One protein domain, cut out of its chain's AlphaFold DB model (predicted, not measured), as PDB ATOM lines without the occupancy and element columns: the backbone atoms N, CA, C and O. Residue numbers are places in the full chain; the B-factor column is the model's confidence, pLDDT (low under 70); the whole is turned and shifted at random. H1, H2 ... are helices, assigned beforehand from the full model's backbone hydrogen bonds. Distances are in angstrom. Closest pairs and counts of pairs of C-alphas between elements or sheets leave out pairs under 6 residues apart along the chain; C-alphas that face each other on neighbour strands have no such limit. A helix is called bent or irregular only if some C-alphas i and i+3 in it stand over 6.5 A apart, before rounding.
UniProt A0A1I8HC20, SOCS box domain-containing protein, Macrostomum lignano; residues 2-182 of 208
ATOM      1  N   LEU A   2      40.929-123.239  98.736       71.81
ATOM      2  CA  LEU A   2      39.956-122.129  98.686       71.81
ATOM      3  C   LEU A   2      38.531-122.523  99.129       71.81
ATOM      4  O   LEU A   2      37.943-121.840  99.959       71.81
ATOM      5  N   CYS A   3      38.009-123.670  98.674       66.75
ATOM      6  CA  CYS A   3      36.706-124.178  99.128       66.75
ATOM      7  C   CYS A   3      36.650-124.386 100.647       66.75
ATOM      8  O   CYS A   3      35.620-124.136 101.264       66.75
ATOM      9  N   CYS A   4      37.751-124.831 101.260       67.94
ATOM     10  CA  CYS A   4      37.826-125.007 102.708       67.94
ATOM     11  C   CYS A   4      37.791-123.653 103.421       67.94
ATOM     12  O   CYS A   4      37.093-123.523 104.418       67.94
ATOM     13  N   LEU A   5      38.480-122.636 102.897       76.62
ATOM     14  CA  LEU A   5      38.467-121.286 103.468       76.62
ATOM     15  C   LEU A   5      37.065-120.664 103.411       76.62
ATOM     16  O   LEU A   5      36.561-120.199 104.429       76.62
ATOM     17  N   LEU A   6      36.398-120.737 102.256       78.44
ATOM     18  CA  LEU A   6      35.038-120.208 102.094       78.44
ATOM     19  C   LEU A   6      34.023-120.958 102.975       78.44
ATOM     20  O   LEU A   6      33.182-120.334 103.618       78.44
ATOM     21  N   ARG A   7      34.151-122.289 103.102       76.31
ATOM     22  CA  ARG A   7      33.338-123.096 104.036       76.31
ATOM     23  C   ARG A   7      33.563-122.718 105.503       76.31
ATOM     24  O   ARG A   7      32.641-122.839 106.301       76.31
ATOM     25  N   ASN A   8      34.745-122.209 105.847       77.25
ATOM     26  CA  ASN A   8      35.069-121.688 107.177       77.25
ATOM     27  C   ASN A   8      34.753-120.186 107.327       77.25
ATOM     28  O   ASN A   8      35.363-119.505 108.148       77.25
ATOM     29  N   ARG A   9      33.782-119.662 106.560       79.94
ATOM     30  CA  ARG A   9      33.307-118.267 106.617       79.94
ATOM     31  C   ARG A   9      34.378-117.214 106.307       79.94
ATOM     32  O   ARG A   9      34.282-116.086 106.787       79.94
ATOM     33  N   ALA A  10      35.385-117.550 105.498       85.44
ATOM     34  CA  ALA A  10      36.258-116.525 104.939       85.44
ATOM     35  C   ALA A  10      35.429-115.566 104.066       85.44
ATOM     36  O   ALA A  10      34.713-116.012 103.170       85.44
ATOM     37  N   ASP A  11      35.533-114.264 104.329       89.50
ATOM     38  CA  ASP A  11      34.873-113.235 103.525       89.50
ATOM     39  C   ASP A  11      35.587-113.100 102.166       89.50
ATOM     40  O   ASP A  11      36.755-112.691 102.135       89.50
ATOM     41  N   PRO A  12      34.921-113.409 101.034       91.56
ATOM     42  CA  PRO A  12      35.534-113.327  99.709       91.56
ATOM     43  C   PRO A  12      35.803-111.885  99.253       91.56
ATOM     44  O   PRO A  12      36.455-111.681  98.228       91.56
ATOM     45  N   ASN A  13      35.310-110.889  99.992       92.75
ATOM     46  CA  ASN A  13      35.523-109.469  99.733       92.75
ATOM     47  C   ASN A  13      36.560-108.845 100.671       92.75
ATOM     48  O   ASN A  13      36.793-107.641 100.588       92.75
ATOM     49  N   ARG A  14      37.198-109.620 101.555       91.69
ATOM     50  CA  ARG A  14      38.259-109.090 102.413       91.69
ATOM     51  C   ARG A  14      39.542-108.894 101.594       91.69
ATOM     52  O   ARG A  14      40.048-109.879 101.051       91.69
ATOM     53  N   PRO A  15      40.088-107.668 101.499       89.19
ATOM     54  CA  PRO A  15      41.321-107.440 100.765       89.19
ATOM     55  C   PRO A  15      42.533-107.948 101.549       89.19
ATOM     56  O   PRO A  15      42.504-108.071 102.779       89.19
ATOM     57  N   ASN A  16      43.630-108.189 100.835       84.00
ATOM     58  CA  ASN A  16      44.933-108.355 101.462       84.00
ATOM     59  C   ASN A  16      45.343-107.038 102.153       84.00
ATOM     60  O   ASN A  16      45.329-105.983 101.523       84.00
ATOM     61  N   GLN A  17      45.705-107.109 103.437       69.75
ATOM     62  CA  GLN A  17      46.129-105.957 104.250       69.75
ATOM     63  C   GLN A  17      47.653-105.751 104.255       69.75
ATOM     64  O   GLN A  17      48.141-104.780 104.822       69.75
ATOM     65  N   SER A  18      48.420-106.648 103.630       61.31
ATOM     66  CA  SER A  18      49.886-106.679 103.727       61.31
ATOM     67  C   SER A  18      50.616-105.748 102.746       61.31
ATOM     68  O   SER A  18      51.831-105.858 102.600       61.31
ATOM     69  N   GLY A  19      49.910-104.856 102.043       64.56
ATOM     70  CA  GLY A  19      50.479-104.002 100.996       64.56
ATOM     71  C   GLY A  19      49.990-102.555 101.043       64.56
ATOM     72  O   GLY A  19      49.086-102.210 101.798       64.56
ATOM     73  N   ARG A  20      50.578-101.695 100.196       70.44
ATOM     74  CA  ARG A  20      50.154-100.286 100.038       70.44
ATOM     75  C   ARG A  20      48.739-100.134  99.471       70.44
ATOM     76  O   ARG A  20      48.159 -99.059  99.595       70.44
ATOM     77  N   TYR A  21      48.206-101.183  98.848       76.56
ATOM     78  CA  TYR A  21      46.918-101.173  98.167       76.56
ATOM     79  C   TYR A  21      46.066-102.360  98.604       76.56
ATOM     80  O   TYR A  21      46.569-103.463  98.817       76.56
ATOM     81  N   GLU A  22      44.760-102.126  98.694       86.75
ATOM     82  CA  GLU A  22      43.772-103.171  98.936       86.75
ATOM     83  C   GLU A  22      43.607-104.020  97.678       86.75
ATOM     84  O   GLU A  22      43.049-103.554  96.685       86.75
ATOM     85  N   ILE A  23      44.072-105.265  97.723       88.38
ATOM     86  CA  ILE A  23      43.901-106.220  96.626       88.38
ATOM     87  C   ILE A  23      42.821-107.216  97.023       88.38
ATOM     88  O   ILE A  23      42.964-107.934  98.017       88.38
ATOM     89  N   TYR A  24      41.748-107.272  96.239       92.19
ATOM     90  CA  TYR A  24      40.615-108.149  96.515       92.19
ATOM     91  C   TYR A  24      40.802-109.526  95.857       92.19
ATOM     92  O   TYR A  24      41.337-109.595  94.750       92.19
ATOM     93  N   PRO A  25      40.334-110.631  96.471       93.88
ATOM     94  CA  PRO A  25      40.538-111.980  95.934       93.88
ATOM     95  C   PRO A  25      40.069-112.154  94.484       93.88
ATOM     96  O   PRO A  25      40.801-112.693  93.657       93.88
ATOM     97  N   LEU A  26      38.870-111.656  94.157       95.31
ATOM     98  CA  LEU A  26      38.310-111.744  92.804       95.31
ATOM     99  C   LEU A  26      39.091-110.897  91.789       95.31
ATOM    100  O   LEU A  26      39.317-111.324  90.662       95.31
ATOM    101  N   GLN A  27      39.521-109.708  92.205       93.81
ATOM    102  CA  GLN A  27      40.332-108.804  91.396       93.81
ATOM    103  C   GLN A  27      41.692-109.439  91.066       93.81
ATOM    104  O   GLN A  27      42.081-109.482  89.902       93.81
ATOM    105  N   PHE A  28      42.362-110.002  92.075       92.69
ATOM    106  CA  PHE A  28      43.636-110.701  91.912       92.69
ATOM    107  C   PHE A  28      43.518-111.914  90.987       92.69
ATOM    108  O   PHE A  28      44.328-112.085  90.081       92.69
ATOM    109  N   LEU A  29      42.483-112.739  91.170       94.81
ATOM    110  CA  LEU A  29      42.228-113.902  90.316       94.81
ATOM    111  C   LEU A  29      42.167-113.522  88.824       94.81
ATOM    112  O   LEU A  29      42.688-114.240  87.968       94.81
ATOM    113  N   CYS A  30      41.524-112.396  88.517       95.56
ATOM    114  CA  CYS A  30      41.375-111.898  87.156       95.56
ATOM    115  C   CYS A  30      42.661-111.286  86.583       95.56
ATOM    116  O   CYS A  30      42.876-111.394  85.376       95.56
ATOM    117  N   SER A  31      43.528-110.705  87.420       92.88
ATOM    118  CA  SER A  31      44.805-110.127  86.978       92.88
ATOM    119  C   SER A  31      45.906-111.169  86.743       92.88
ATOM    120  O   SER A  31      46.862-110.900  86.020       92.88
ATOM    121  N   VAL A  32      45.817-112.364  87.343       92.81
ATOM    122  CA  VAL A  32      46.828-113.419  87.142       92.81
ATOM    123  C   VAL A  32      46.727-113.995  85.732       92.81
ATOM    124  O   VAL A  32      45.680-114.514  85.349       92.81
ATOM    125  N   VAL A  33      47.826-113.962  84.978       91.25
ATOM    126  CA  VAL A  33      47.941-114.510  83.616       91.25
ATOM    127  C   VAL A  33      48.068-116.038  83.649       91.25
ATOM    128  O   VAL A  33      48.736-116.577  84.526       91.25
ATOM    129  N   ARG A  34      47.442-116.739  82.688       86.75
ATOM    130  CA  ARG A  34      47.507-118.213  82.526       86.75
ATOM    131  C   ARG A  34      47.187-119.008  83.805       86.75
ATOM    132  O   ARG A  34      47.756-120.066  84.052       86.75
ATOM    133  N   LEU A  35      46.254-118.507  84.619       89.25
ATOM    134  CA  LEU A  35      45.802-119.220  85.810       89.25
ATOM    135  C   LEU A  35      44.983-120.459  85.417       89.25
ATOM    136  O   LEU A  35      43.885-120.340  84.866       89.25
ATOM    137  N   GLU A  36      45.495-121.638  85.752       88.06
ATOM    138  CA  GLU A  36      44.776-122.896  85.569       88.06
ATOM    139  C   GLU A  36      43.470-122.913  86.369       88.06
ATOM    140  O   GLU A  36      43.387-122.413  87.492       88.06
ATOM    141  N   SER A  37      42.425-123.517  85.797       89.06
ATOM    142  CA  SER A  37      41.111-123.641  86.445       89.06
ATOM    143  C   SER A  37      40.489-122.307  86.900       89.06
ATOM    144  O   SER A  37      39.640-122.305  87.798       89.06
ATOM    145  N   ARG A  38      40.854-121.171  86.273       93.06
ATOM    146  CA  ARG A  38      40.311-119.838  86.603       93.06
ATOM    147  C   ARG A  38      38.791-119.849  86.712       93.06
ATOM    148  O   ARG A  38      38.263-119.341  87.690       93.06
ATOM    149  N   ASN A  39      38.103-120.480  85.765       93.31
ATOM    150  CA  ASN A  39      36.639-120.540  85.719       93.31
ATOM    151  C   ASN A  39      36.020-121.165  86.970       93.31
ATOM    152  O   ASN A  39      35.028-120.660  87.492       93.31
ATOM    153  N   VAL A  40      36.643-122.221  87.492       93.62
ATOM    154  CA  VAL A  40      36.191-122.898  88.711       93.62
ATOM    155  C   VAL A  40      36.373-121.981  89.917       93.62
ATOM    156  O   VAL A  40      35.445-121.790  90.699       93.62
ATOM    157  N   LEU A  41      37.552-121.372  90.057       94.69
ATOM    158  CA  LEU A  41      37.859-120.468  91.169       94.69
ATOM    159  C   LEU A  41      37.008-119.192  91.131       94.69
ATOM    160  O   LEU A  41      36.520-118.739  92.164       94.69
ATOM    161  N   LEU A  42      36.798-118.649  89.933       95.69
ATOM    162  CA  LEU A  42      35.958-117.490  89.668       95.69
ATOM    163  C   LEU A  42      34.524-117.766  90.108       95.69
ATOM    164  O   LEU A  42      33.973-117.018  90.914       95.69
ATOM    165  N   LYS A  43      33.950-118.874  89.632       94.75
ATOM    166  CA  LYS A  43      32.595-119.296  89.981       94.75
ATOM    167  C   LYS A  43      32.446-119.509  91.488       94.75
ATOM    168  O   LYS A  43      31.501-118.993  92.069       94.75
ATOM    169  N   LEU A  44      33.413-120.167  92.132       94.50
ATOM    170  CA  LEU A  44      33.419-120.370  93.585       94.50
ATOM    171  C   LEU A  44      33.403-119.056  94.374       94.50
ATOM    172  O   LEU A  44      32.645-118.932  95.334       94.50
ATOM    173  N   LEU A  45      34.230-118.077  93.992       95.06
ATOM    174  CA  LEU A  45      34.261-116.770  94.654       95.06
ATOM    175  C   LEU A  45      32.951-116.007  94.442       95.06
ATOM    176  O   LEU A  45      32.386-115.473  95.396       95.06
ATOM    177  N   LEU A  46      32.459-115.973  93.205       95.62
ATOM    178  CA  LEU A  46      31.218-115.295  92.839       95.62
ATOM    179  C   LEU A  46      29.998-115.899  93.553       95.62
ATOM    180  O   LEU A  46      29.187-115.158  94.109       95.62
ATOM    181  N   ASP A  47      29.906-117.229  93.627       93.56
ATOM    182  CA  ASP A  47      28.851-117.938  94.362       93.56
ATOM    183  C   ASP A  47      28.929-117.697  95.876       93.56
ATOM    184  O   ASP A  47      27.900-117.633  96.549       93.56
ATOM    185  N   ALA A  48      30.135-117.496  96.418       92.81
ATOM    186  CA  ALA A  48      30.337-117.106  97.812       92.81
ATOM    187  C   ALA A  48      29.995-115.628  98.100       92.81
ATOM    188  O   ALA A  48      30.070-115.198  99.250       92.81
ATOM    189  N   GLY A  49      29.610-114.845  97.085       93.12
ATOM    190  CA  GLY A  49      29.239-113.437  97.232       93.12
ATOM    191  C   GLY A  49      30.382-112.452  96.982       93.12
ATOM    192  O   GLY A  49      30.308-111.304  97.435       93.12
ATOM    193  N   ALA A  50      31.442-112.861  96.276       94.94
ATOM    194  CA  ALA A  50      32.440-111.920  95.779       94.94
ATOM    195  C   ALA A  50      31.789-110.888  94.847       94.94
ATOM    196  O   ALA A  50      31.003-111.221  93.958       94.94
ATOM    197  N   ARG A  51      32.129-109.615  95.039       95.06
ATOM    198  CA  ARG A  51      31.554-108.503  94.279       95.06
ATOM    199  C   ARG A  51      32.288-108.319  92.940       95.06
ATOM    200  O   ARG A  51      33.465-107.962  92.951       95.06
ATOM    201  N   PRO A  52      31.612-108.442  91.782       95.25
ATOM    202  CA  PRO A  52      32.254-108.414  90.456       95.25
ATOM    203  C   PRO A  52      32.800-107.040  90.045       95.25
ATOM    204  O   PRO A  52      33.559-106.941  89.088       95.25
ATOM    205  N   ASN A  53      32.413-105.984  90.763       95.00
ATOM    206  CA  ASN A  53      32.856-104.609  90.533       95.00
ATOM    207  C   ASN A  53      33.790-104.095  91.637       95.00
ATOM    208  O   ASN A  53      34.108-102.911  91.649       95.00
ATOM    209  N   GLN A  54      34.186-104.948  92.590       92.75
ATOM    210  CA  GLN A  54      35.073-104.536  93.675       92.75
ATOM    211  C   GLN A  54      36.440-104.158  93.113       92.75
ATOM    212  O   GLN A  54      37.009-104.893  92.314       92.75
ATOM    213  N   HIS A  55      36.970-103.023  93.541       90.94
ATOM    214  CA  HIS A  55      38.264-102.525  93.102       90.94
ATOM    215  C   HIS A  55      38.939-101.778  94.250       90.94
ATOM    216  O   HIS A  55      38.287-101.373  95.216       90.94
ATOM    217  N   SER A  56      40.241-101.553  94.130       86.94
ATOM    218  CA  SER A  56      41.018-100.804  95.116       86.94
ATOM    219  C   SER A  56      40.565 -99.341  95.186       86.94
ATOM    220  O   SER A  56      40.129 -98.748  94.191       86.94
ATOM    221  N   ASN A  57      40.691 -98.723  96.361       79.81
ATOM    222  CA  ASN A  57      40.331 -97.321  96.581       79.81
ATOM    223  C   ASN A  57      41.428 -96.348  96.100       79.81
ATOM    224  O   ASN A  57      41.948 -95.537  96.863       79.81
ATOM    225  N   VAL A  58      41.821 -96.443  94.829       75.50
ATOM    226  CA  VAL A  58      42.765 -95.499  94.212       75.50
ATOM    227  C   VAL A  58      41.960 -94.451  93.463       75.50
ATOM    228  O   VAL A  58      41.188 -94.833  92.593       75.50
ATOM    229  N   LYS A  59      42.058 -93.162  93.813       69.56
ATOM    230  CA  LYS A  59      41.152 -92.114  93.295       69.56
ATOM    231  C   LYS A  59      41.377 -91.800  91.813       69.56
ATOM    232  O   LYS A  59      40.506 -92.121  91.010       69.56
ATOM    233  N   ASP A  60      42.554 -91.276  91.476       68.44
ATOM    234  CA  ASP A  60      42.816 -90.689  90.148       68.44
ATOM    235  C   ASP A  60      44.015 -91.321  89.428       68.44
ATOM    236  O   ASP A  60      44.303 -90.997  88.272       68.44
ATOM    237  N   LYS A  61      44.732 -92.214  90.118       74.81
ATOM    238  CA  LYS A  61      45.926 -92.877  89.601       74.81
ATOM    239  C   LYS A  61      45.731 -94.378  89.477       74.81
ATOM    240  O   LYS A  61      44.941 -94.965  90.205       74.81
ATOM    241  N   ILE A  62      46.457 -94.983  88.552       76.69
ATOM    242  CA  ILE A  62      46.497 -96.434  88.375       76.69
ATOM    243  C   ILE A  62      47.782 -96.958  89.001       76.69
ATOM    244  O   ILE A  62      48.845 -96.346  88.860       76.69
ATOM    245  N   CYS A  63      47.671 -98.075  89.704       72.31
ATOM    246  CA  CYS A  63      48.811 -98.822  90.206       72.31
ATOM    247  C   CYS A  63      49.376 -99.666  89.065       72.31
ATOM    248  O   CYS A  63      48.654-100.453  88.462       72.31
ATOM    249  N   LEU A  64      50.660 -99.497  88.752       70.38
ATOM    250  CA  LEU A  64      51.343-100.376  87.793       70.38
ATOM    251  C   LEU A  64      51.872-101.651  88.459       70.38
ATOM    252  O   LEU A  64      52.187-102.623  87.785       70.38
ATOM    253  N   ASP A  65      52.003-101.622  89.780       74.94
ATOM    254  CA  ASP A  65      52.622-102.643  90.619       74.94
ATOM    255  C   ASP A  65      51.612-103.579  91.295       74.94
ATOM    256  O   ASP A  65      51.999-104.581  91.895       74.94
ATOM    257  N   ALA A  66      50.317-103.272  91.206       81.06
ATOM    258  CA  ALA A  66      49.245-104.061  91.794       81.06
ATOM    259  C   ALA A  66      47.935-103.872  91.018       81.06
ATOM    260  O   ALA A  66      47.684-102.770  90.525       81.06
ATOM    261  N   PRO A  67      47.066-104.898  90.957       84.00
ATOM    262  CA  PRO A  67      45.753-104.743  90.351       84.00
ATOM    263  C   PRO A  67      44.916-103.755  91.173       84.00
ATOM    264  O   PRO A  67      44.803-103.876  92.395       84.00
ATOM    265  N   CYS A  68      44.327-102.768  90.500       88.12
ATOM    266  CA  CYS A  68      43.551-101.692  91.122       88.12
ATOM    267  C   CYS A  68      42.213-101.399  90.427       88.12
ATOM    268  O   CYS A  68      41.412-100.613  90.938       88.12
ATOM    269  N   LEU A  69      41.956-102.029  89.281       92.06
ATOM    270  CA  LEU A  69      40.735-101.906  88.492       92.06
ATOM    271  C   LEU A  69      39.745-103.034  88.832       92.06
ATOM    272  O   LEU A  69      40.111-104.005  89.494       92.06
ATOM    273  N   PRO A  70      38.470-102.921  88.424       94.56
ATOM    274  CA  PRO A  70      37.494-103.992  88.587       94.56
ATOM    275  C   PRO A  70      37.938-105.295  87.894       94.56
ATOM    276  O   PRO A  70      38.563-105.223  86.833       94.56
ATOM    277  N   PRO A  71      37.546-106.476  88.418       96.50
ATOM    278  CA  PRO A  71      37.957-107.786  87.915       96.50
ATOM    279  C   PRO A  71      37.864-107.948  86.396       96.50
ATOM    280  O   PRO A  71      38.789-108.459  85.779       96.50
ATOM    281  N   LEU A  72      36.785-107.473  85.767       97.19
ATOM    282  CA  LEU A  72      36.634-107.571  84.313       97.19
ATOM    283  C   LEU A  72      37.669-106.738  83.547       97.19
ATOM    284  O   LEU A  72      38.190-107.194  82.533       97.19
ATOM    285  N   VAL A  73      37.970-105.529  84.018       95.44
ATOM    286  CA  VAL A  73      38.943-104.652  83.358       95.44
ATOM    287  C   VAL A  73      40.355-105.196  83.554       95.44
ATOM    288  O   VAL A  73      41.109-105.247  82.590       95.44
ATOM    289  N   GLU A  74      40.679-105.697  84.751       94.62
ATOM    290  CA  GLU A  74      41.939-106.413  85.012       94.62
ATOM    291  C   GLU A  74      42.078-107.645  84.114       94.62
ATOM    292  O   GLU A  74      43.106-107.848  83.475       94.62
ATOM    293  N   TYR A  75      41.010-108.435  83.990       96.12
ATOM    294  CA  TYR A  75      41.007-109.617  83.139       96.12
ATOM    295  C   TYR A  75      41.332-109.274  81.682       96.12
ATOM    296  O   TYR A  75      42.228-109.876  81.087       96.12
ATOM    297  N   LEU A  76      40.644-108.270  81.130       95.19
ATOM    298  CA  LEU A  76      40.895-107.777  79.779       95.19
ATOM    299  C   LEU A  76      42.278-107.115  79.660       95.19
ATOM    300  O   LEU A  76      42.884-107.179  78.598       95.19
ATOM    301  N   GLY A  77      42.806-106.486  80.704       92.25
ATOM    302  CA  GLY A  77      44.119-105.842  80.673       92.25
ATOM    303  C   GLY A  77      45.286-106.824  80.686       92.25
ATOM    304  O   GLY A  77      46.226-106.666  79.911       92.25
ATOM    305  N   CYS A  78      45.214-107.842  81.542       91.56
ATOM    306  CA  CYS A  78      46.337-108.730  81.828       91.56
ATOM    307  C   CYS A  78      46.410-109.951  80.906       91.56
ATOM    308  O   CYS A  78      47.489-110.504  80.717       91.56
ATOM    309  N   ASN A  79      45.288-110.402  80.339       91.75
ATOM    310  CA  ASN A  79      45.251-111.636  79.553       91.75
ATOM    311  C   ASN A  79      45.270-111.327  78.054       91.75
ATOM    312  O   ASN A  79      44.476-110.517  77.575       91.75
ATOM    313  N   GLU A  80      46.179-111.966  77.318       87.50
ATOM    314  CA  GLU A  80      46.246-111.896  75.851       87.50
ATOM    315  C   GLU A  80      45.163-112.767  75.211       87.50
ATOM    316  O   GLU A  80      44.379-112.280  74.395       87.50
ATOM    317  N   GLU A  81      45.087-114.023  75.650       89.38
ATOM    318  CA  GLU A  81      44.042-114.976  75.290       89.38
ATOM    319  C   GLU A  81      42.848-114.798  76.229       89.38
ATOM    320  O   GLU A  81      42.964-114.913  77.454       89.38
ATOM    321  N   LEU A  82      41.698-114.472  75.641       92.31
ATOM    322  CA  LEU A  82      40.468-114.215  76.373       92.31
ATOM    323  C   LEU A  82      39.571-115.445  76.307       92.31
ATOM    324  O   LEU A  82      39.244-115.941  75.238       92.31
ATOM    325  N   ASP A  83      39.135-115.892  77.472       91.44
ATOM    326  CA  ASP A  83      38.127-116.921  77.628       91.44
ATOM    327  C   ASP A  83      36.751-116.257  77.737       91.44
ATOM    328  O   ASP A  83      36.460-115.510  78.682       91.44
ATOM    329  N   ALA A  84      35.893-116.539  76.757       91.38
ATOM    330  CA  ALA A  84      34.531-116.025  76.711       91.38
ATOM    331  C   ALA A  84      33.728-116.424  77.956       91.38
ATOM    332  O   ALA A  84      32.926-115.625  78.443       91.38
ATOM    333  N   PHE A  85      33.981-117.610  78.524       92.25
ATOM    334  CA  PHE A  85      33.261-118.080  79.704       92.25
ATOM    335  C   PHE A  85      33.624-117.287  80.966       92.25
ATOM    336  O   PHE A  85      32.733-116.926  81.738       92.25
ATOM    337  N   THR A  86      34.902-116.930  81.152       95.00
ATOM    338  CA  THR A  86      35.330-116.011  82.223       95.00
ATOM    339  C   THR A  86      34.565-114.684  82.158       95.00
ATOM    340  O   THR A  86      34.038-114.210  83.169       95.00
ATOM    341  N   VAL A  87      34.483-114.075  80.972       95.81
ATOM    342  CA  VAL A  87      33.807-112.780  80.797       95.81
ATOM    343  C   VAL A  87      32.302-112.910  80.971       95.81
ATOM    344  O   VAL A  87      31.694-112.082  81.649       95.81
ATOM    345  N   TYR A  88      31.712-113.975  80.432       95.88
ATOM    346  CA  TYR A  88      30.311-114.313  80.641       95.88
ATOM    347  C   TYR A  88      29.968-114.438  82.126       95.88
ATOM    348  O   TYR A  88      29.050-113.760  82.573       95.88
ATOM    349  N   LEU A  89      30.742-115.186  82.919       96.12
ATOM    350  CA  LEU A  89      30.515-115.297  84.363       96.12
ATOM    351  C   LEU A  89      30.584-113.936  85.063       96.12
ATOM    352  O   LEU A  89      29.707-113.601  85.858       96.12
ATOM    353  N   LEU A  90      31.593-113.118  84.760       97.19
ATOM    354  CA  LEU A  90      31.711-111.783  85.348       97.19
ATOM    355  C   LEU A  90      30.489-110.916  85.017       97.19
ATOM    356  O   LEU A  90      29.901-110.309  85.916       97.19
ATOM    357  N   VAL A  91      30.072-110.887  83.748       96.44
ATOM    358  CA  VAL A  91      28.896-110.133  83.296       96.44
ATOM    359  C   VAL A  91      27.624-110.684  83.929       96.44
ATOM    360  O   VAL A  91      26.874-109.912  84.521       96.44
ATOM    361  N   GLN A  92      27.392-111.994  83.898       95.94
ATOM    362  CA  GLN A  92      26.231-112.652  84.500       95.94
ATOM    363  C   GLN A  92      26.083-112.268  85.980       95.94
ATOM    364  O   GLN A  92      24.981-111.947  86.427       95.94
ATOM    365  N   PHE A  93      27.197-112.189  86.716       96.62
ATOM    366  CA  PHE A  93      27.208-111.827  88.133       96.62
ATOM    367  C   PHE A  93      27.117-110.333  88.439       96.62
ATOM    368  O   PHE A  93      26.910-109.982  89.601       96.62
ATOM    369  N   GLY A  94      27.223-109.453  87.440       95.75
ATOM    370  CA  GLY A  94      27.024-108.014  87.636       95.75
ATOM    371  C   GLY A  94      28.181-107.117  87.218       95.75
ATOM    372  O   GLY A  94      28.123-105.926  87.525       95.75
ATOM    373  N   ALA A  95      29.226-107.630  86.564       96.62
ATOM    374  CA  ALA A  95      30.338-106.794  86.116       96.62
ATOM    375  C   ALA A  95      29.847-105.675  85.184       96.62
ATOM    376  O   ALA A  95      29.062-105.907  84.260       96.62
ATOM    377  N   LYS A  96      30.303-104.452  85.453       95.38
ATOM    378  CA  LYS A  96      29.975-103.257  84.677       95.38
ATOM    379  C   LYS A  96      30.963-103.076  83.538       95.38
ATOM    380  O   LYS A  96      32.161-103.296  83.694       95.38
ATOM    381  N   ILE A  97      30.437-102.626  82.405       95.62
ATOM    382  CA  ILE A  97      31.197-102.366  81.184       95.62
ATOM    383  C   ILE A  97      30.825-100.980  80.686       95.62
ATOM    384  O   ILE A  97      29.655-100.719  80.407       95.62
ATOM    385  N   ASN A  98      31.817-100.115  80.516       95.50
ATOM    386  CA  ASN A  98      31.652 -98.832  79.852       95.50
ATOM    387  C   ASN A  98      32.519 -98.801  78.586       95.50
ATOM    388  O   ASN A  98      33.723 -99.050  78.628       95.50
ATOM    389  N   LEU A  99      31.928 -98.464  77.441       93.69
ATOM    390  CA  LEU A  99      32.650 -98.245  76.183       93.69
ATOM    391  C   LEU A  99      33.143 -96.799  76.115       93.69
ATOM    392  O   LEU A  99      32.726 -96.005  75.273       93.69
ATOM    393  N   CYS A 100      33.996 -96.452  77.065       92.50
ATOM    394  CA  CYS A 100      34.702 -95.185  77.146       92.50
ATOM    395  C   CYS A 100      36.160 -95.449  77.523       92.50
ATOM    396  O   CYS A 100      36.549 -96.577  77.862       92.50
ATOM    397  N   GLN A 101      36.971 -94.403  77.442       87.94
ATOM    398  CA  GLN A 101      38.370 -94.475  77.815       87.94
ATOM    399  C   GLN A 101      38.475 -94.792  79.308       87.94
ATOM    400  O   GLN A 101      37.958 -94.049  80.138       87.94
ATOM    401  N   GLY A 102      39.108 -95.919  79.633       85.50
ATOM    402  CA  GLY A 102      39.296 -96.340  81.015       85.50
ATOM    403  C   GLY A 102      40.573 -95.757  81.600       85.50
ATOM    404  O   GLY A 102      40.610 -94.629  82.089       85.50
ATOM    405  N   ALA A 103      41.641 -96.537  81.502       81.94
ATOM    406  CA  ALA A 103      42.994 -96.168  81.883       81.94
ATOM    407  C   ALA A 103      43.753 -95.489  80.734       81.94
ATOM    408  O   ALA A 103      43.742 -95.990  79.609       81.94
ATOM    409  N   CYS A 104      44.469 -94.394  81.006       76.38
ATOM    410  CA  CYS A 104      45.428 -93.811  80.066       76.38
ATOM    411  C   CYS A 104      46.731 -93.461  80.789       76.38
ATOM    412  O   CYS A 104      46.807 -92.471  81.517       76.38
ATOM    413  N   GLY A 105      47.765 -94.285  80.595       78.31
ATOM    414  CA  GLY A 105      48.996 -94.184  81.379       78.31
ATOM    415  C   GLY A 105      48.694 -94.342  82.870       78.31
ATOM    416  O   GLY A 105      48.078 -95.321  83.278       78.31
ATOM    417  N   TYR A 106      49.088 -93.352  83.671       78.19
ATOM    418  CA  TYR A 106      48.833 -93.334  85.113       78.19
ATOM    419  C   TYR A 106      47.480 -92.742  85.496       78.19
ATOM    420  O   TYR A 106      47.157 -92.753  86.677       78.19
ATOM    421  N   THR A 107      46.709 -92.198  84.553       81.81
ATOM    422  CA  THR A 107      45.453 -91.504  84.847       81.81
ATOM    423  C   THR A 107      44.266 -92.439  84.679       81.81
ATOM    424  O   THR A 107      44.110 -93.099  83.647       81.81
ATOM    425  N   LEU A 108      43.401 -92.458  85.691       85.19
ATOM    426  CA  LEU A 108      42.140 -93.184  85.670       85.19
ATOM    427  C   LEU A 108      41.005 -92.249  85.230       85.19
ATOM    428  O   LEU A 108      40.651 -91.333  85.964       85.19
ATOM    429  N   LEU A 109      40.436 -92.477  84.042       86.81
ATOM    430  CA  LEU A 109      39.315 -91.685  83.513       86.81
ATOM    431  C   LEU A 109      37.963 -92.351  83.806       86.81
ATOM    432  O   LEU A 109      37.029 -91.696  84.262       86.81
ATOM    433  N   ASP A 110      37.863 -93.664  83.582       90.69
ATOM    434  CA  ASP A 110      36.686 -94.467  83.927       90.69
ATOM    435  C   ASP A 110      37.120 -95.850  84.431       90.69
ATOM    436  O   ASP A 110      37.853 -96.577  83.762       90.69
ATOM    437  N   ARG A 111      36.660 -96.246  85.621       91.31
ATOM    438  CA  ARG A 111      37.050 -97.527  86.239       91.31
ATOM    439  C   ARG A 111      36.539 -98.742  85.487       91.31
ATOM    440  O   ARG A 111      37.143 -99.800  85.589       91.31
ATOM    441  N   TYR A 112      35.433 -98.596  84.769       94.19
ATOM    442  CA  TYR A 112      34.794 -99.673  84.019       94.19
ATOM    443  C   TYR A 112      35.026 -99.513  82.511       94.19
ATOM    444  O   TYR A 112      34.408-100.218  81.713       94.19
ATOM    445  N   GLY A 113      35.876 -98.558  82.114       93.94
ATOM    446  CA  GLY A 113      36.173 -98.242  80.725       93.94
ATOM    447  C   GLY A 113      36.981 -99.346  80.051       93.94
ATOM    448  O   GLY A 113      38.125 -99.597  80.424       93.94
ATOM    449  N   VAL A 114      36.415 -99.977  79.020       94.38
ATOM    450  CA  VAL A 114      37.059-101.076  78.274       94.38
ATOM    451  C   VAL A 114      37.495-100.687  76.861       94.38
ATOM    452  O   VAL A 114      37.959-101.538  76.103       94.38
ATOM    453  N   GLN A 115      37.380 -99.409  76.478       91.94
ATOM    454  CA  GLN A 115      37.626 -98.964  75.099       91.94
ATOM    455  C   GLN A 115      39.015 -99.359  74.573       91.94
ATOM    456  O   GLN A 115      39.142 -99.743  73.409       91.94
ATOM    457  N   GLY A 116      40.051 -99.314  75.419       89.06
ATOM    458  CA  GLY A 116      41.413 -99.707  75.041       89.06
ATOM    459  C   GLY A 116      41.530-101.173  74.605       89.06
ATOM    460  O   GLY A 116      42.337-101.495  73.735       89.06
ATOM    461  N   HIS A 117      40.672-102.042  75.141       91.81
ATOM    462  CA  HIS A 117      40.669-103.480  74.868       91.81
ATOM    463  C   HIS A 117      39.749-103.861  73.698       91.81
ATOM    464  O   HIS A 117      39.930-104.924  73.107       91.81
ATOM    465  N   LEU A 118      38.809-102.984  73.311       92.25
ATOM    466  CA  LEU A 118      37.837-103.252  72.243       92.25
ATOM    467  C   LEU A 118      38.491-103.609  70.913       92.25
ATOM    468  O   LEU A 118      38.033-104.532  70.255       92.25
ATOM    469  N   SER A 119      39.562-102.912  70.522       91.25
ATOM    470  CA  SER A 119      40.235-103.201  69.245       91.25
ATOM    471  C   SER A 119      40.770-104.632  69.185       91.25
ATOM    472  O   SER A 119      40.593-105.308  68.181       91.25
ATOM    473  N   ARG A 120      41.343-105.135  70.283       92.25
ATOM    474  CA  ARG A 120      41.848-106.509  70.359       92.25
ATOM    475  C   ARG A 120      40.718-107.535  70.323       92.25
ATOM    476  O   ARG A 120      40.856-108.567  69.682       92.25
ATOM    477  N   VAL A 121      39.608-107.242  70.997       93.94
ATOM    478  CA  VAL A 121      38.422-108.108  70.990       93.94
ATOM    479  C   VAL A 121      37.794-108.157  69.595       93.94
ATOM    480  O   VAL A 121      37.546-109.239  69.085       93.94
ATOM    481  N   LEU A 122      37.587-107.007  68.952       93.50
ATOM    482  CA  LEU A 122      36.908-106.907  67.655       93.50
ATOM    483  C   LEU A 122      37.759-107.386  66.473       93.50
ATOM    484  O   LEU A 122      37.199-107.792  65.457       93.50
ATOM    485  N   ASN A 123      39.089-107.316  66.575       92.25
ATOM    486  CA  ASN A 123      39.997-107.741  65.504       92.25
ATOM    487  C   ASN A 123      40.304-109.245  65.524       92.25
ATOM    488  O   ASN A 123      40.907-109.734  64.574       92.25
ATOM    489  N   ASN A 124      39.918-109.975  66.576       92.06
ATOM    490  CA  ASN A 124      40.058-111.428  66.624       92.06
ATOM    491  C   ASN A 124      38.695-112.095  66.333       92.06
ATOM    492  O   ASN A 124      37.787-111.975  67.158       92.06
ATOM    493  N   PRO A 125      38.543-112.825  65.210       89.12
ATOM    494  CA  PRO A 125      37.305-113.530  64.872       89.12
ATOM    495  C   PRO A 125      36.844-114.546  65.927       89.12
ATOM    496  O   PRO A 125      35.643-114.717  66.121       89.12
ATOM    497  N   GLU A 126      37.770-115.181  66.653       90.00
ATOM    498  CA  GLU A 126      37.445-116.138  67.724       90.00
ATOM    499  C   GLU A 126      36.711-115.467  68.895       90.00
ATOM    500  O   GLU A 126      35.945-116.099  69.620       90.00
ATOM    501  N   ASN A 127      36.877-114.150  69.035       92.38
ATOM    502  CA  ASN A 127      36.237-113.341  70.062       92.38
ATOM    503  C   ASN A 127      34.883-112.756  69.618       92.38
ATOM    504  O   ASN A 127      34.373-111.867  70.295       92.38
ATOM    505  N   ALA A 128      34.270-113.217  68.522       90.56
ATOM    506  CA  ALA A 128      33.001-112.660  68.036       90.56
ATOM    507  C   ALA A 128      31.884-112.685  69.102       90.56
ATOM    508  O   ALA A 128      31.266-111.658  69.383       90.56
ATOM    509  N   GLN A 129      31.692-113.827  69.772       90.31
ATOM    510  CA  GLN A 129      30.700-113.969  70.848       90.31
ATOM    511  C   GLN A 129      31.032-113.085  72.058       90.31
ATOM    512  O   GLN A 129      30.155-112.467  72.662       90.31
ATOM    513  N   LEU A 130      32.321-112.986  72.395       93.62
ATOM    514  CA  LEU A 130      32.811-112.110  73.455       93.62
ATOM    515  C   LEU A 130      32.525-110.636  73.130       93.62
ATOM    516  O   LEU A 130      32.087-109.882  73.999       93.62
ATOM    517  N   ALA A 131      32.779-110.222  71.889       94.00
ATOM    518  CA  ALA A 131      32.524-108.871  71.418       94.00
ATOM    519  C   ALA A 131      31.041-108.531  71.561       94.00
ATOM    520  O   ALA A 131      30.696-107.511  72.156       94.00
ATOM    521  N   GLU A 132      30.162-109.408  71.087       92.75
ATOM    522  CA  GLU A 132      28.720-109.219  71.186       92.75
ATOM    523  C   GLU A 132      28.239-109.145  72.641       92.75
ATOM    524  O   GLU A 132      27.466-108.252  73.001       92.75
ATOM    525  N   LEU A 133      28.763-110.005  73.520       93.62
ATOM    526  CA  LEU A 133      28.488-109.944  74.953       93.62
ATOM    527  C   LEU A 133      28.923-108.599  75.558       93.62
ATOM    528  O   LEU A 133      28.130-107.944  76.234       93.62
ATOM    529  N   LEU A 134      30.156-108.147  75.305       94.81
ATOM    530  CA  LEU A 134      30.659-106.877  75.841       94.81
ATOM    531  C   LEU A 134      29.837-105.681  75.339       94.81
ATOM    532  O   LEU A 134      29.474-104.793  76.118       94.81
ATOM    533  N   LEU A 135      29.520-105.663  74.044       94.50
ATOM    534  CA  LEU A 135      28.752-104.591  73.417       94.50
ATOM    535  C   LEU A 135      27.293-104.592  73.870       94.50
ATOM    536  O   LEU A 135      26.736-103.521  74.094       94.50
ATOM    537  N   SER A 136      26.675-105.755  74.070       91.88
ATOM    538  CA  SER A 136      25.300-105.869  74.573       91.88
ATOM    539  C   SER A 136      25.190-105.576  76.077       91.88
ATOM    540  O   SER A 136      24.163-105.062  76.533       91.88
ATOM    541  N   ALA A 137      26.245-105.830  76.853       93.56
ATOM    542  CA  ALA A 137      26.289-105.575  78.292       93.56
ATOM    543  C   ALA A 137      26.733-104.150  78.669       93.56
ATOM    544  O   ALA A 137      26.549-103.739  79.815       93.56
ATOM    545  N   ALA A 138      27.273-103.371  77.725       94.38
ATOM    546  CA  ALA A 138      27.735-102.010  77.985       94.38
ATOM    547  C   ALA A 138      26.656-101.086  78.592       94.38
ATOM    548  O   ALA A 138      25.556-100.926  78.058       94.38
ATOM    549  N   VAL A 139      26.986-100.421  79.691       91.88
ATOM    550  CA  VAL A 139      26.090 -99.494  80.393       91.88
ATOM    551  C   VAL A 139      26.207 -98.088  79.812       91.88
ATOM    552  O   VAL A 139      25.202 -97.443  79.522       91.88
ATOM    553  N   LYS A 140      27.442 -97.625  79.611       92.06
ATOM    554  CA  LYS A 140      27.766 -96.298  79.080       92.06
ATOM    555  C   LYS A 140      28.572 -96.432  77.796       92.06
ATOM    556  O   LYS A 140      29.427 -97.308  77.697       92.06
ATOM    557  N   VAL A 141      28.318 -95.558  76.827       92.88
ATOM    558  CA  VAL A 141      28.961 -95.598  75.507       92.88
ATOM    559  C   VAL A 141      29.349 -94.187  75.097       92.88
ATOM    560  O   VAL A 141      28.481 -93.333  74.925       92.88
ATOM    561  N   ASP A 142      30.644 -93.946  74.919       93.19
ATOM    562  CA  ASP A 142      31.143 -92.692  74.363       93.19
ATOM    563  C   ASP A 142      31.251 -92.817  72.838       93.19
ATOM    564  O   ASP A 142      32.268 -93.234  72.277       93.19
ATOM    565  N   ARG A 143      30.159 -92.466  72.149       92.06
ATOM    566  CA  ARG A 143      30.088 -92.548  70.682       92.06
ATOM    567  C   ARG A 143      31.142 -91.678  69.995       92.06
ATOM    568  O   ARG A 143      31.655 -92.078  68.952       92.06
ATOM    569  N   ALA A 144      31.480 -90.522  70.568       91.31
ATOM    570  CA  ALA A 144      32.466 -89.612  69.993       91.31
ATOM    571  C   ALA A 144      33.884 -90.188  70.107       91.31
ATOM    572  O   ALA A 144      34.646 -90.141  69.140       91.31
ATOM    573  N   ALA A 145      34.224 -90.779  71.257       89.75
ATOM    574  CA  ALA A 145      35.499 -91.462  71.439       89.75
ATOM    575  C   ALA A 145      35.625 -92.682  70.513       89.75
ATOM    576  O   ALA A 145      36.660 -92.849  69.870       89.75
ATOM    577  N   ILE A 146      34.566 -93.491  70.382       92.00
ATOM    578  CA  ILE A 146      34.540 -94.665  69.493       92.00
ATOM    579  C   ILE A 146      34.689 -94.253  68.023       92.00
ATOM    580  O   ILE A 146      35.476 -94.851  67.289       92.00
ATOM    581  N   ALA A 147      33.997 -93.195  67.588       91.19
ATOM    582  CA  ALA A 147      34.103 -92.688  66.220       91.19
ATOM    583  C   ALA A 147      35.544 -92.287  65.855       91.19
ATOM    584  O   ALA A 147      35.990 -92.544  64.734       91.19
ATOM    585  N   LYS A 148      36.294 -91.731  66.818       90.62
ATOM    586  CA  LYS A 148      37.697 -91.312  66.664       90.62
ATOM    587  C   LYS A 148      38.712 -92.456  66.748       90.62
ATOM    588  O   LYS A 148      39.886 -92.234  66.463       90.62
ATOM    589  N   MET A 149      38.308 -93.672  67.123       89.75
ATOM    590  CA  MET A 149      39.235 -94.805  67.188       89.75
ATOM    591  C   MET A 149      39.762 -95.148  65.794       89.75
ATOM    592  O   MET A 149      38.988 -95.452  64.888       89.75
ATOM    593  N   SER A 150      41.083 -95.136  65.631       90.12
ATOM    594  CA  SER A 150      41.759 -95.537  64.390       90.12
ATOM    595  C   SER A 150      41.984 -97.047  64.286       90.12
ATOM    596  O   SER A 150      42.186 -97.564  63.195       90.12
ATOM    597  N   ARG A 151      41.935 -97.767  65.415       90.31
ATOM    598  CA  ARG A 151      42.244 -99.207  65.506       90.31
ATOM    599  C   ARG A 151      41.077-100.142  65.161       90.31
ATOM    600  O   ARG A 151      41.259-101.353  65.225       90.31
ATOM    601  N   ILE A 152      39.896 -99.592  64.870       91.94
ATOM    602  CA  ILE A 152      38.709-100.347  64.444       91.94
ATOM    603  C   ILE A 152      38.166 -99.760  63.139       91.94
ATOM    604  O   ILE A 152      38.119 -98.536  62.970       91.94
ATOM    605  N   GLY A 153      37.777-100.639  62.219       92.00
ATOM    606  CA  GLY A 153      37.266-100.286  60.895       92.00
ATOM    607  C   GLY A 153      35.832 -99.738  60.913       92.00
ATOM    608  O   GLY A 153      35.154 -99.782  61.944       92.00
ATOM    609  N   PRO A 154      35.335 -99.223  59.774       92.12
ATOM    610  CA  PRO A 154      33.981 -98.674  59.668       92.12
ATOM    611  C   PRO A 154      32.891 -99.719  59.956       92.12
ATOM    612  O   PRO A 154      31.927 -99.404  60.649       92.12
ATOM    613  N   GLU A 155      33.068-100.965  59.511       91.56
ATOM    614  CA  GLU A 155      32.120-102.064  59.764       91.56
ATOM    615  C   GLU A 155      32.019-102.403  61.255       91.56
ATOM    616  O   GLU A 155      30.927-102.493  61.814       91.56
ATOM    617  N   GLN A 156      33.161-102.489  61.943       93.38
ATOM    618  CA  GLN A 156      33.206-102.710  63.389       93.38
ATOM    619  C   GLN A 156      32.576-101.542  64.157       93.38
ATOM    620  O   GLN A 156      31.864-101.760  65.132       93.38
ATOM    621  N   LYS A 157      32.787-100.293  63.720       93.94
ATOM    622  CA  LYS A 157      32.113 -99.124  64.313       93.94
ATOM    623  C   LYS A 157      30.597 -99.199  64.130       93.94
ATOM    624  O   LYS A 157      29.867 -98.916  65.078       93.94
ATOM    625  N   ALA A 158      30.129 -99.605  62.950       92.50
ATOM    626  CA  ALA A 158      28.707 -99.804  62.689       92.50
ATOM    627  C   ALA A 158      28.113-100.885  63.607       92.50
ATOM    628  O   ALA A 158      27.073-100.645  64.220       92.50
ATOM    629  N   LEU A 159      28.815-102.011  63.788       91.25
ATOM    630  CA  LEU A 159      28.442-103.078  64.724       91.25
ATOM    631  C   LEU A 159      28.368-102.578  66.173       91.25
ATOM    632  O   LEU A 159      27.409-102.855  66.893       91.25
ATOM    633  N   VAL A 160      29.363-101.801  66.609       93.38
ATOM    634  CA  VAL A 160      29.352-101.192  67.944       93.38
ATOM    635  C   VAL A 160      28.115-100.319  68.107       93.38
ATOM    636  O   VAL A 160      27.410-100.456  69.102       93.38
ATOM    637  N   PHE A 161      27.804 -99.444  67.152       92.62
ATOM    638  CA  PHE A 161      26.657 -98.541  67.262       92.62
ATOM    639  C   PHE A 161      25.298 -99.240  67.156       92.62
ATOM    640  O   PHE A 161      24.357 -98.794  67.817       92.62
ATOM    641  N   SER A 162      25.184-100.332  66.396       91.38
ATOM    642  CA  SER A 162      23.946-101.113  66.312       91.38
ATOM    643  C   SER A 162      23.654-101.847  67.628       91.38
ATOM    644  O   SER A 162      22.578-101.671  68.207       91.38
ATOM    645  N   LEU A 163      24.639-102.573  68.170       87.88
ATOM    646  CA  LEU A 163      24.502-103.377  69.395       87.88
ATOM    647  C   LEU A 163      24.436-102.541  70.679       87.88
ATOM    648  O   LEU A 163      23.992-103.013  71.730       87.88
ATOM    649  N   THR A 164      24.877-101.287  70.608       88.38
ATOM    650  CA  THR A 164      24.849-100.341  71.730       88.38
ATOM    651  C   THR A 164      23.719 -99.322  71.625       88.38
ATOM    652  O   THR A 164      23.686 -98.342  72.374       88.38
ATOM    653  N   SER A 165      22.775 -99.531  70.707       86.06
ATOM    654  CA  SER A 165      21.579 -98.701  70.613       86.06
ATOM    655  C   SER A 165      20.777 -98.744  71.925       86.06
ATOM    656  O   SER A 165      20.570 -99.790  72.549       86.06
ATOM    657  N   THR A 166      20.367 -97.565  72.396       82.94
ATOM    658  CA  THR A 166      19.675 -97.420  73.677       82.94
ATOM    659  C   THR A 166      18.208 -97.795  73.511       82.94
ATOM    660  O   THR A 166      17.392 -96.966  73.117       82.94
ATOM    661  N   SER A 167      17.866 -99.046  73.813       89.62
ATOM    662  CA  SER A 167      16.475 -99.495  73.910       89.62
ATOM    663  C   SER A 167      15.959 -99.398  75.346       89.62
ATOM    664  O   SER A 167      16.728 -99.497  76.309       89.62
ATOM    665  N   LEU A 168      14.638 -99.262  75.507       92.69
ATOM    666  CA  LEU A 168      14.003 -99.285  76.827       92.69
ATOM    667  C   LEU A 168      14.330-100.584  77.578       92.69
ATOM    668  O   LEU A 168      14.683-100.529  78.752       92.69
ATOM    669  N   MET A 169      14.307-101.736  76.893       92.12
ATOM    670  CA  MET A 169      14.649-103.024  77.512       92.12
ATOM    671  C   MET A 169      16.060-103.017  78.104       92.12
ATOM    672  O   MET A 169      16.265-103.487  79.223       92.12
ATOM    673  N   ARG A 170      17.028-102.437  77.384       91.38
ATOM    674  CA  ARG A 170      18.410-102.336  77.854       91.38
ATOM    675  C   ARG A 170      18.507-101.456  79.098       91.38
ATOM    676  O   ARG A 170      19.148-101.856  80.068       91.38
ATOM    677  N   LEU A 171      17.860-100.290  79.082       92.19
ATOM    678  CA  LEU A 171      17.817 -99.384  80.234       92.19
ATOM    679  C   LEU A 171      17.177-100.062  81.451       92.19
ATOM    680  O   LEU A 171      17.725 -99.983  82.549       92.19
ATOM    681  N   CYS A 172      16.076-100.790  81.252       95.06
ATOM    682  CA  CYS A 172      15.443-101.585  82.301       95.06
ATOM    683  C   CYS A 172      16.387-102.661  82.844       95.06
ATOM    684  O   CYS A 172      16.513-102.784  84.059       95.06
ATOM    685  N   ARG A 173      17.098-103.402  81.981       94.94
ATOM    686  CA  ARG A 173      18.083-104.404  82.417       94.94
ATOM    687  C   ARG A 173      19.165-103.789  83.292       94.94
ATOM    688  O   ARG A 173      19.448-104.334  84.353       94.94
ATOM    689  N   VAL A 174      19.750-102.667  82.874       93.19
ATOM    690  CA  VAL A 174      20.767-101.954  83.664       93.19
ATOM    691  C   VAL A 174      20.194-101.524  85.013       93.19
ATOM    692  O   VAL A 174      20.761-101.859  86.049       93.19
ATOM    693  N   LEU A 175      19.041-100.849  85.012       94.69
ATOM    694  CA  LEU A 175      18.422-100.313  86.224       94.69
ATOM    695  C   LEU A 175      18.032-101.407  87.222       94.69
ATOM    696  O   LEU A 175      18.238-101.240  88.422       94.69
ATOM    697  N   ILE A 176      17.471-102.519  86.742       95.69
ATOM    698  CA  ILE A 176      17.111-103.658  87.590       95.69
ATOM    699  C   ILE A 176      18.380-104.258  88.195       95.69
ATOM    700  O   ILE A 176      18.465-104.402  89.410       95.69
ATOM    701  N   ARG A 177      19.391-104.554  87.369       95.56
ATOM    702  CA  ARG A 177      20.640-105.181  87.829       95.56
ATOM    703  C   ARG A 177      21.406-104.313  88.827       95.56
ATOM    704  O   ARG A 177      21.968-104.860  89.765       95.56
ATOM    705  N   ASP A 178      21.380-102.990  88.672       92.19
ATOM    706  CA  ASP A 178      22.019-102.050  89.603       92.19
ATOM    707  C   ASP A 178      21.331-101.974  90.977       92.19
ATOM    708  O   ASP A 178      21.953-101.541  91.946       92.19
ATOM    709  N   ARG A 179      20.059-102.380  91.079       94.12
ATOM    710  CA  ARG A 179      19.288-102.354  92.335       94.12
ATOM    711  C   ARG A 179      19.256-103.691  93.068       94.12
ATOM    712  O   ARG A 179      18.856-103.725  94.230       94.12
ATOM    713  N   LEU A 180      19.632-104.782  92.408       93.94
ATOM    714  CA  LEU A 180      19.615-106.108  93.014       93.94
ATOM    715  C   LEU A 180      20.861-106.344  93.879       93.94
ATOM    716  O   LEU A 180      21.965-105.951  93.493       93.94
ATOM    717  N   PRO A 181      20.720-107.021  95.031       90.62
ATOM    718  CA  PRO A 181      21.867-107.402  95.839       90.62
ATOM    719  C   PRO A 181      22.692-108.499  95.151       90.62
ATOM    720  O   PRO A 181      22.195-109.258  94.314       90.62
ATOM    721  N   ALA A 182      23.966-108.609  95.530       86.25
ATOM    722  CA  ALA A 182      24.814-109.729  95.133       86.25
ATOM    723  C   ALA A 182      24.509-110.986  95.984       86.25
ATOM    724  O   ALA A 182      24.176-110.840  97.162       86.25
TER     725      ALA A 182
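This is residues 2 to 182 of the 208 residues of the protein "SOCS box domain-containing protein" of Macrostomum lignano (UniProt A0A1I8HC20). Helical hairpins are stacked one beside the next as a short solenoid: H2 with H3, H4 with H5, and H6 with H7, with H8 and H9 after them and H1 near H3 at the other end. H3, H5, H7 and H9 make one row, H2, H4, H6 and H8 a looser second one; H10 runs back along the stack, touching no helix, and the long links loop along one edge. The printed part has 181 residues with ten named helices, H1 to H10 in chain order, and no named strand; its class is all helix, though only 90 residues are in named elements, under half. It is compact, with a radius of gyration of the C-alphas of 16.4 A, and spans 52 by 35 by 30 A.

Start with the longest helix, H7, residues 125 to 137: find C-alpha 125 at (37.305, -113.530, 64.872) and go 19.1 A to C-alpha 137. Before it look for H6, residues 115 to 123, H5, residues 84 to 93, 14.2 A long, and H4, residues 71 to 78. Earlier still are H3, residues 38 to 47, 14.0 A long, H2, residues 25 to 31, and H1, residues 2 to 7, from (39.956, -122.129, 98.686). After H7 come H8, residues 143 to 147, H9, residues 154 to 163, 14.4 A long, and H10, residues 168 to 179, 16.7 A long, ending at (19.288, -102.354, 92.335). H7 is irregular, with C-alphas 126 and 129 7.7 A apart, and H6 only just, with C-alphas 116 and 119 6.9 A apart.

Begin at the hubs H5 and H7, which touch at Ala 84 and Leu 130, C-alphas 5.4 A apart, at a shallow tilt of 10 degrees, the same way. H7 touches H6, its hairpin partner, with residues 127 to 131 alone, closest at Val 121 and Asn 127, 5.7 A between C-alphas. With residues 132 to 136 alone it touches H9, the C-alphas of Ser 136 and Leu 163 being 5.8 A apart. H5 touches H3, closest C-alphas Asn 39 and Thr 86, 5.9 A, at a shallow tilt of 7 degrees. H2 touches H4, with the C-alphas of Gln 27 and Pro 71 4.3 A apart. H10 is apart from H7, but only just, at 8.4 A. Check O i to N i+4: every pair is within hydrogen-bond range in H1 to H5 and H8 to H10, but 3 of 5 in H6 and 7 of 9 in H7.

The farthest C-alphas, those of Asn 8 and Pro 154, are 52.8 A apart. The printed part has no cut. The links H1 to H2, H3 to H4 and H5 to H6 are long. Mean pLDDT of the printed part is 89.5; look for values under 70 at residues 3 to 4, 17 to 19 and 59 to 60.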